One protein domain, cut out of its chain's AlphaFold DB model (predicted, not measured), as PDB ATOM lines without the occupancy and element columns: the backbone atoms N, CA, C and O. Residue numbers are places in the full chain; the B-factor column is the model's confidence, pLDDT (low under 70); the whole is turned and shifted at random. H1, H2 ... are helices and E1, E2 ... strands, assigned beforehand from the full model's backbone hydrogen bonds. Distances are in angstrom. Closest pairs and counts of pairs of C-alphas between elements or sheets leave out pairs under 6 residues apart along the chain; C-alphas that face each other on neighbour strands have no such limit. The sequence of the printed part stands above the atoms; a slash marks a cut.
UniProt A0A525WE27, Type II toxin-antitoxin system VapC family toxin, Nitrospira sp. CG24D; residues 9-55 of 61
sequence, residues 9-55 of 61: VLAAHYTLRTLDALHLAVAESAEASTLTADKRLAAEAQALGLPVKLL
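AT A GLANCE: This is residues 9 to 55 of the 61 residues of the protein "Type II toxin-antitoxin system VapC family toxin" of Nitrospira sp. CG24D (UniProt A0A525WE27). A small strand-helix-strand body has two very short strands, E1 and E2, side by side, with H2 packed over them, mostly on E2. H1 lies near the start of E1 and crosses H2's direction steeply, while residues 9 to 14 lead away from this body as a tail. The printed part has 47 residues, with two named helices and two named strands in the order H1, E1, H2, E2; the sheet, in the order E1, E2, is parallel, and the class is mixed, helices and strands. The whole is compact, with a radius of gyration of the C-alphas of 10.3 A and spans of 28 by 22 by 18 A.

IN THESE COORDINATES: The printed part begins at Val 9, C-alpha (-105.810, -37.179, 69.410). H1, residues 18 to 29, starts at C-alpha 18 (-127.728, -38.118, 65.353) and is 16.4 A long. E1, residues 34 to 36, measures 6.4 A. H2, residues 39 to 47, measures 12.2 A. E2, residues 52 to 54, measures 6.7 A and ends at C-alpha 54 (-119.056, -50.414, 52.436).

HOW THE PARTS SIT: E1 and E2 are parallel neighbours at 14 degrees, with N 53 and O 34 within hydrogen-bond range at 2.8 A. E1, H2 and E2 form a strand-helix-strand unit, two parallel neighbour strands with a helix between them in the chain, and its crossover is right-handed. The closest C-alphas of H2 and E2, those of Ala 42 and Leu 54, are 6.1 A apart. The closest of H1 and E1, those of Ala 27 and Thr 34, are 6.2 A apart. H1 and H2 are close but not clearly touching, with C-alphas 20 and 41 closest at 6.8 A. They run the same way at a steep tilt of 52 degrees. H1 and E2 are apart. In H1 and H2 every O i to N i+4 pair is within hydrogen-bond range.

THE WHOLE: The C-alphas of Leu 10 and Leu 55, the two farthest apart, are 30.2 A apart. The printed part has no cut, and the links H1 to E1, E1 to H2 and H2 to E2 are tight. The mean pLDDT of the printed part is 88.9; residues 9 to 14 are under 70.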
ATOM      1  N   VAL A   9    -105.026 -35.955  69.181       56.78
ATOM      2  CA  VAL A   9    -105.810 -37.179  69.410       56.78
ATOM      3  C   VAL A   9    -107.141 -36.892  70.125       56.78
ATOM      4  O   VAL A   9    -108.128 -37.581  69.891       56.78
ATOM      5  N   LEU A  10    -107.202 -35.843  70.956       55.12
ATOM      6  CA  LEU A  10    -108.440 -35.390  71.612       55.12
ATOM      7  C   LEU A  10    -109.319 -34.531  70.688       55.12
ATOM      8  O   LEU A  10    -110.494 -34.329  70.977       55.12
ATOM      9  N   ALA A  11    -108.763 -34.017  69.585       51.41
ATOM     10  CA  ALA A  11    -109.433 -33.085  68.678       51.41
ATOM     11  C   ALA A  11    -110.153 -33.761  67.496       51.41
ATOM     12  O   ALA A  11    -110.735 -33.068  66.660       51.41
ATOM     13  N   ALA A  12    -110.164 -35.095  67.418       53.38
ATOM     14  CA  ALA A  12    -111.002 -35.820  66.468       53.38
ATOM     15  C   ALA A  12    -112.458 -35.848  66.971       53.38
ATOM     16  O   ALA A  12    -112.978 -36.869  67.414       53.38
ATOM     17  N   HIS A  13    -113.128 -34.696  66.928       52.00
ATOM     18  CA  HIS A  13    -114.575 -34.632  67.095       52.00
ATOM     19  C   HIS A  13    -115.235 -35.252  65.859       52.00
ATOM     20  O   HIS A  13    -115.477 -34.576  64.859       52.00
ATOM     21  N   TYR A  14    -115.532 -36.549  65.922       60.25
ATOM     22  CA  TYR A  14    -116.415 -37.199  64.960       60.25
ATOM     23  C   TYR A  14    -117.830 -36.676  65.196       60.25
ATOM     24  O   TYR A  14    -118.562 -37.165  66.056       60.25
ATOM     25  N   THR A  15    -118.216 -35.619  64.484       71.88
ATOM     26  CA  THR A  15    -119.592 -35.125  64.523       71.88
ATOM     27  C   THR A  15    -120.466 -36.052  63.688       71.88
ATOM     28  O   THR A  15    -120.800 -35.729  62.546       71.88
ATOM     29  N   LEU A  16    -120.828 -37.208  64.249       81.19
ATOM     30  CA  LEU A  16    -121.860 -38.045  63.652       81.19
ATOM     31  C   LEU A  16    -123.171 -37.270  63.643       81.19
ATOM     32  O   LEU A  16    -123.546 -36.616  64.623       81.19
ATOM     33  N   ARG A  17    -123.919 -37.386  62.548       87.88
ATOM     34  CA  ARG A  17    -125.328 -36.995  62.583       87.88
ATOM     35  C   ARG A  17    -126.033 -37.897  63.590       87.88
ATOM     36  O   ARG A  17    -125.738 -39.085  63.676       87.88
ATOM     37  N   THR A  18    -127.009 -37.360  64.315       90.75
ATOM     38  CA  THR A  18    -127.728 -38.118  65.353       90.75
ATOM     39  C   THR A  18    -128.270 -39.455  64.839       90.75
ATOM     40  O   THR A  18    -128.163 -40.464  65.526       90.75
ATOM     41  N   LEU A  19    -128.807 -39.483  63.614       92.69
ATOM     42  CA  LEU A  19    -129.326 -40.704  62.995       92.69
ATOM     43  C   LEU A  19    -128.230 -41.749  62.730       92.69
ATOM     44  O   LEU A  19    -128.452 -42.935  62.953       92.69
ATOM     45  N   ASP A  20    -127.054 -41.308  62.290       94.06
ATOM     46  CA  ASP A  20    -125.907 -42.177  62.025       94.06
ATOM     47  C   ASP A  20    -125.416 -42.821  63.327       94.06
ATOM     48  O   ASP A  20    -125.248 -44.036  63.395       94.06
ATOM     49  N   ALA A  21    -125.309 -42.032  64.401       93.62
ATOM     50  CA  ALA A  21    -124.940 -42.538  65.721       93.62
ATOM     51  C   ALA A  21    -125.948 -43.569  66.258       93.62
ATOM     52  O   ALA A  21    -125.549 -44.602  66.792       93.62
ATOM     53  N   LEU A  22    -127.251 -43.320  66.083       95.25
ATOM     54  CA  LEU A  22    -128.298 -44.255  66.504       95.25
ATOM     55  C   LEU A  22    -128.257 -45.566  65.711       95.25
ATOM     56  O   LEU A  22    -128.387 -46.633  66.307       95.25
ATOM     57  N   HIS A  23    -128.040 -45.512  64.394       94.94
ATOM     58  CA  HIS A  23    -127.903 -46.726  63.587       94.94
ATOM     59  C   HIS A  23    -126.708 -47.573  64.022       94.94
ATOM     60  O   HIS A  23    -126.851 -48.786  64.175       94.94
ATOM     61  N   LEU A  24    -125.553 -46.946  64.264       95.25
ATOM     62  CA  LEU A  24    -124.364 -47.653  64.741       95.25
ATOM     63  C   LEU A  24    -124.575 -48.256  66.133       95.25
ATOM     64  O   LEU A  24    -124.205 -49.406  66.353       95.25
ATOM     65  N   ALA A  25    -125.218 -47.526  67.049       96.00
ATOM     66  CA  ALA A  25    -125.509 -48.017  68.395       96.00
ATOM     67  C   ALA A  25    -126.443 -49.238  68.386       96.00
ATOM     68  O   ALA A  25    -126.227 -50.186  69.141       96.00
ATOM     69  N   VAL A  26    -127.466 -49.235  67.524       97.44
ATOM     70  CA  VAL A  26    -128.380 -50.379  67.371       97.44
ATOM     71  C   VAL A  26    -127.666 -51.577  66.751       97.44
ATOM     72  O   VAL A  26    -127.844 -52.690  67.239       97.44
ATOM     73  N   ALA A  27    -126.859 -51.364  65.704       97.00
ATOM     74  CA  ALA A  27    -126.096 -52.441  65.075       97.00
ATOM     75  C   ALA A  27    -125.141 -53.102  66.077       97.00
ATOM     76  O   ALA A  27    -125.135 -54.325  66.184       97.00
ATOM     77  N   GLU A  28    -124.419 -52.301  66.862       97.06
ATOM     78  CA  GLU A  28    -123.502 -52.828  67.871       97.06
ATOM     79  C   GLU A  28    -124.227 -53.541  69.016       97.06
ATOM     80  O   GLU A  28    -123.864 -54.650  69.393       97.06
ATOM     81  N   SER A  29    -125.324 -52.973  69.523       97.44
ATOM     82  CA  SER A  29    -126.116 -53.627  70.579       97.44
ATOM     83  C   SER A  29    -126.692 -54.983  70.146       97.44
ATOM     84  O   SER A  29    -127.061 -55.793  70.992       97.44
ATOM     85  N   ALA A  30    -126.806 -55.214  68.836       97.31
ATOM     86  CA  ALA A  30    -127.275 -56.460  68.243       97.31
ATOM     87  C   ALA A  30    -126.133 -57.383  67.773       97.31
ATOM     88  O   ALA A  30    -126.415 -58.368  67.090       97.31
ATOM     89  N   GLU A  31    -124.870 -57.056  68.080       96.31
ATOM     90  CA  GLU A  31    -123.671 -57.767  67.600       96.31
ATOM     91  C   GLU A  31    -123.645 -57.915  66.062       96.31
ATOM     92  O   GLU A  31    -123.158 -58.898  65.495       96.31
ATOM     93  N   ALA A  32    -124.213 -56.933  65.357       96.06
ATOM     94  CA  ALA A  32    -124.381 -56.939  63.912       96.06
ATOM     95  C   ALA A  32    -123.385 -56.002  63.219       96.06
ATOM     96  O   ALA A  32    -123.006 -54.948  63.726       96.06
ATOM     97  N   SER A  33    -123.004 -56.348  61.985       95.44
ATOM     98  CA  SER A  33    -122.190 -55.455  61.158       95.44
ATOM     99  C   SER A  33    -123.052 -54.438  60.417       95.44
ATOM    100  O   SER A  33    -124.053 -54.784  59.787       95.44
ATOM    101  N   THR A  34    -122.612 -53.180  60.420       96.44
ATOM    102  CA  THR A  34    -123.225 -52.126  59.610       96.44
ATOM    103  C   THR A  34    -122.910 -52.355  58.131       96.44
ATOM    104  O   THR A  34    -121.750 -52.411  57.729       96.44
ATOM    105  N   LEU A  35    -123.935 -52.444  57.285       96.31
ATOM    106  CA  LEU A  35    -123.795 -52.464  55.827       96.31
ATOM    107  C   LEU A  35    -124.328 -51.147  55.266       96.31
ATOM    108  O   LEU A  35    -125.499 -50.831  55.453       96.31
ATOM    109  N   THR A  36    -123.494 -50.379  54.569       94.56
ATOM    110  CA  THR A  36    -123.902 -49.063  54.051       94.56
ATOM    111  C   THR A  36    -123.270 -48.761  52.697       94.56
ATOM    112  O   THR A  36    -122.184 -49.242  52.393       94.56
ATOM    113  N   ALA A  37    -123.944 -47.963  51.867       94.75
ATOM    114  CA  ALA A  37    -123.356 -47.358  50.668       94.75
ATOM    115  C   ALA A  37    -122.767 -45.960  50.945       94.75
ATOM    116  O   ALA A  37    -122.084 -45.393  50.089       94.75
ATOM    117  N   ASP A  38    -123.020 -45.401  52.132       93.25
ATOM    118  CA  ASP A  38    -122.493 -44.104  52.538       93.25
ATOM    119  C   ASP A  38    -121.040 -44.247  53.012       93.25
ATOM    120  O   ASP A  38    -120.737 -44.878  54.027       93.25
ATOM    121  N   LYS A  39    -120.125 -43.633  52.258       93.31
ATOM    122  CA  LYS A  39    -118.687 -43.648  52.548       93.31
ATOM    123  C   LYS A  39    -118.335 -42.930  53.848       93.31
ATOM    124  O   LYS A  39    -117.365 -43.319  54.490       93.31
ATOM    125  N   ARG A  40    -119.073 -41.879  54.212       92.06
ATOM    126  CA  ARG A  40    -118.819 -41.111  55.438       92.06
ATOM    127  C   ARG A  40    -119.217 -41.927  56.655       92.06
ATOM    128  O   ARG A  40    -118.372 -42.122  57.518       92.06
ATOM    129  N   LEU A  41    -120.415 -42.513  56.643       93.31
ATOM    130  CA  LEU A  41    -120.861 -43.410  57.713       93.31
ATOM    131  C   LEU A  41    -119.915 -44.609  57.880       93.31
ATOM    132  O   LEU A  41    -119.577 -44.986  58.997       93.31
ATOM    133  N   ALA A  42    -119.441 -45.189  56.771       95.31
ATOM    134  CA  ALA A  42    -118.466 -46.276  56.826       95.31
ATOM    135  C   ALA A  42    -117.130 -45.852  57.461       95.31
ATOM    136  O   ALA A  42    -116.550 -46.617  58.229       95.31
ATOM    137  N   ALA A  43    -116.649 -44.643  57.162       93.44
ATOM    138  CA  ALA A  43    -115.424 -44.106  57.750       93.44
ATOM    139  C   ALA A  43    -115.592 -43.784  59.244       93.44
ATOM    140  O   ALA A  43    -114.700 -44.077  60.033       93.44
ATOM    141  N   GLU A  44    -116.736 -43.227  59.639       93.19
ATOM    142  CA  GLU A  44    -117.063 -42.944  61.041       93.19
ATOM    143  C   GLU A  44    -117.176 -44.235  61.860       93.19
ATOM    144  O   GLU A  44    -116.579 -44.338  62.928       93.19
ATOM    145  N   ALA A  45    -117.854 -45.257  61.331       94.56
ATOM    146  CA  ALA A  45    -117.925 -46.573  61.962       94.56
ATOM    147  C   ALA A  45    -116.536 -47.216  62.119       94.56
ATOM    148  O   ALA A  45    -116.217 -47.721  63.192       94.56
ATOM    149  N   GLN A  46    -115.682 -47.139  61.088       94.38
ATOM    150  CA  GLN A  46    -114.288 -47.599  61.176       94.38
ATOM    151  C   GLN A  46    -113.490 -46.843  62.237       94.38
ATOM    152  O   GLN A  46    -112.751 -47.465  62.995       94.38
ATOM    153  N   ALA A  47    -113.642 -45.521  62.311       91.31
ATOM    154  CA  ALA A  47    -112.953 -44.700  63.300       91.31
ATOM    155  C   ALA A  47    -113.371 -45.033  64.741       91.31
ATOM    156  O   ALA A  47    -112.552 -44.950  65.652       91.31
ATOM    157  N   LEU A  48    -114.621 -45.461  64.935       92.25
ATOM    158  CA  LEU A  48    -115.147 -45.944  66.214       92.25
ATOM    159  C   LEU A  48    -114.801 -47.416  66.506       92.25
ATOM    160  O   LEU A  48    -115.163 -47.921  67.565       92.25
ATOM    161  N   GLY A  49    -114.117 -48.115  65.595       94.44
ATOM    162  CA  GLY A  49    -113.783 -49.534  65.746       94.44
ATOM    163  C   GLY A  49    -114.971 -50.486  65.563       94.44
ATOM    164  O   GLY A  49    -114.885 -51.645  65.963       94.44
ATOM    165  N   LEU A  50    -116.070 -50.021  64.962       95.69
ATOM    166  CA  LEU A  50    -117.285 -50.814  64.775       95.69
ATOM    167  C   LEU A  50    -117.235 -51.645  63.478       95.69
ATOM    168  O   LEU A  50    -116.747 -51.161  62.449       95.69
ATOM    169  N   PRO A  51    -117.782 -52.880  63.468       97.12
ATOM    170  CA  PRO A  51    -117.802 -53.720  62.275       97.12
ATOM    171  C   PRO A  51    -118.643 -53.099  61.152       97.12
ATOM    172  O   PRO A  51    -119.865 -52.978  61.262       97.12
ATOM    173  N   VAL A  52    -118.021 -52.778  60.016       96.94
ATOM    174  CA  VAL A  52    -118.709 -52.131  58.890       96.94
ATOM    175  C   VAL A  52    -118.249 -52.641  57.525       96.94
ATOM    176  O   VAL A  52    -117.067 -52.893  57.291       96.94
ATOM    177  N   LYS A  53    -119.196 -52.744  56.588       96.81
ATOM    178  CA  LYS A  53    -118.963 -53.061  55.178       96.81
ATOM    179  C   LYS A  53    -119.530 -51.958  54.287       96.81
ATOM    180  O   LYS A  53    -120.729 -51.685  54.292       96.81
ATOM    181  N   LEU A  54    -118.659 -51.356  53.478       95.88
ATOM    182  CA  LEU A  54    -119.056 -50.414  52.436       95.88
ATOM    183  C   LEU A  54    -119.505 -51.180  51.183       95.88
ATOM    184  O   LEU A  54    -118.774 -52.024  50.658       95.88
ATOM    185  N   LEU A  55    -120.692 -50.864  50.676       94.19
ATOM    186  CA  LEU A  55    -121.181 -51.359  49.396       94.19
ATOM    187  C   LEU A  55    -120.432 -50.657  48.259       94.19
ATOM    188  O   LEU A  55    -120.725 -49.518  47.905       94.19
TER     189      LEU A  55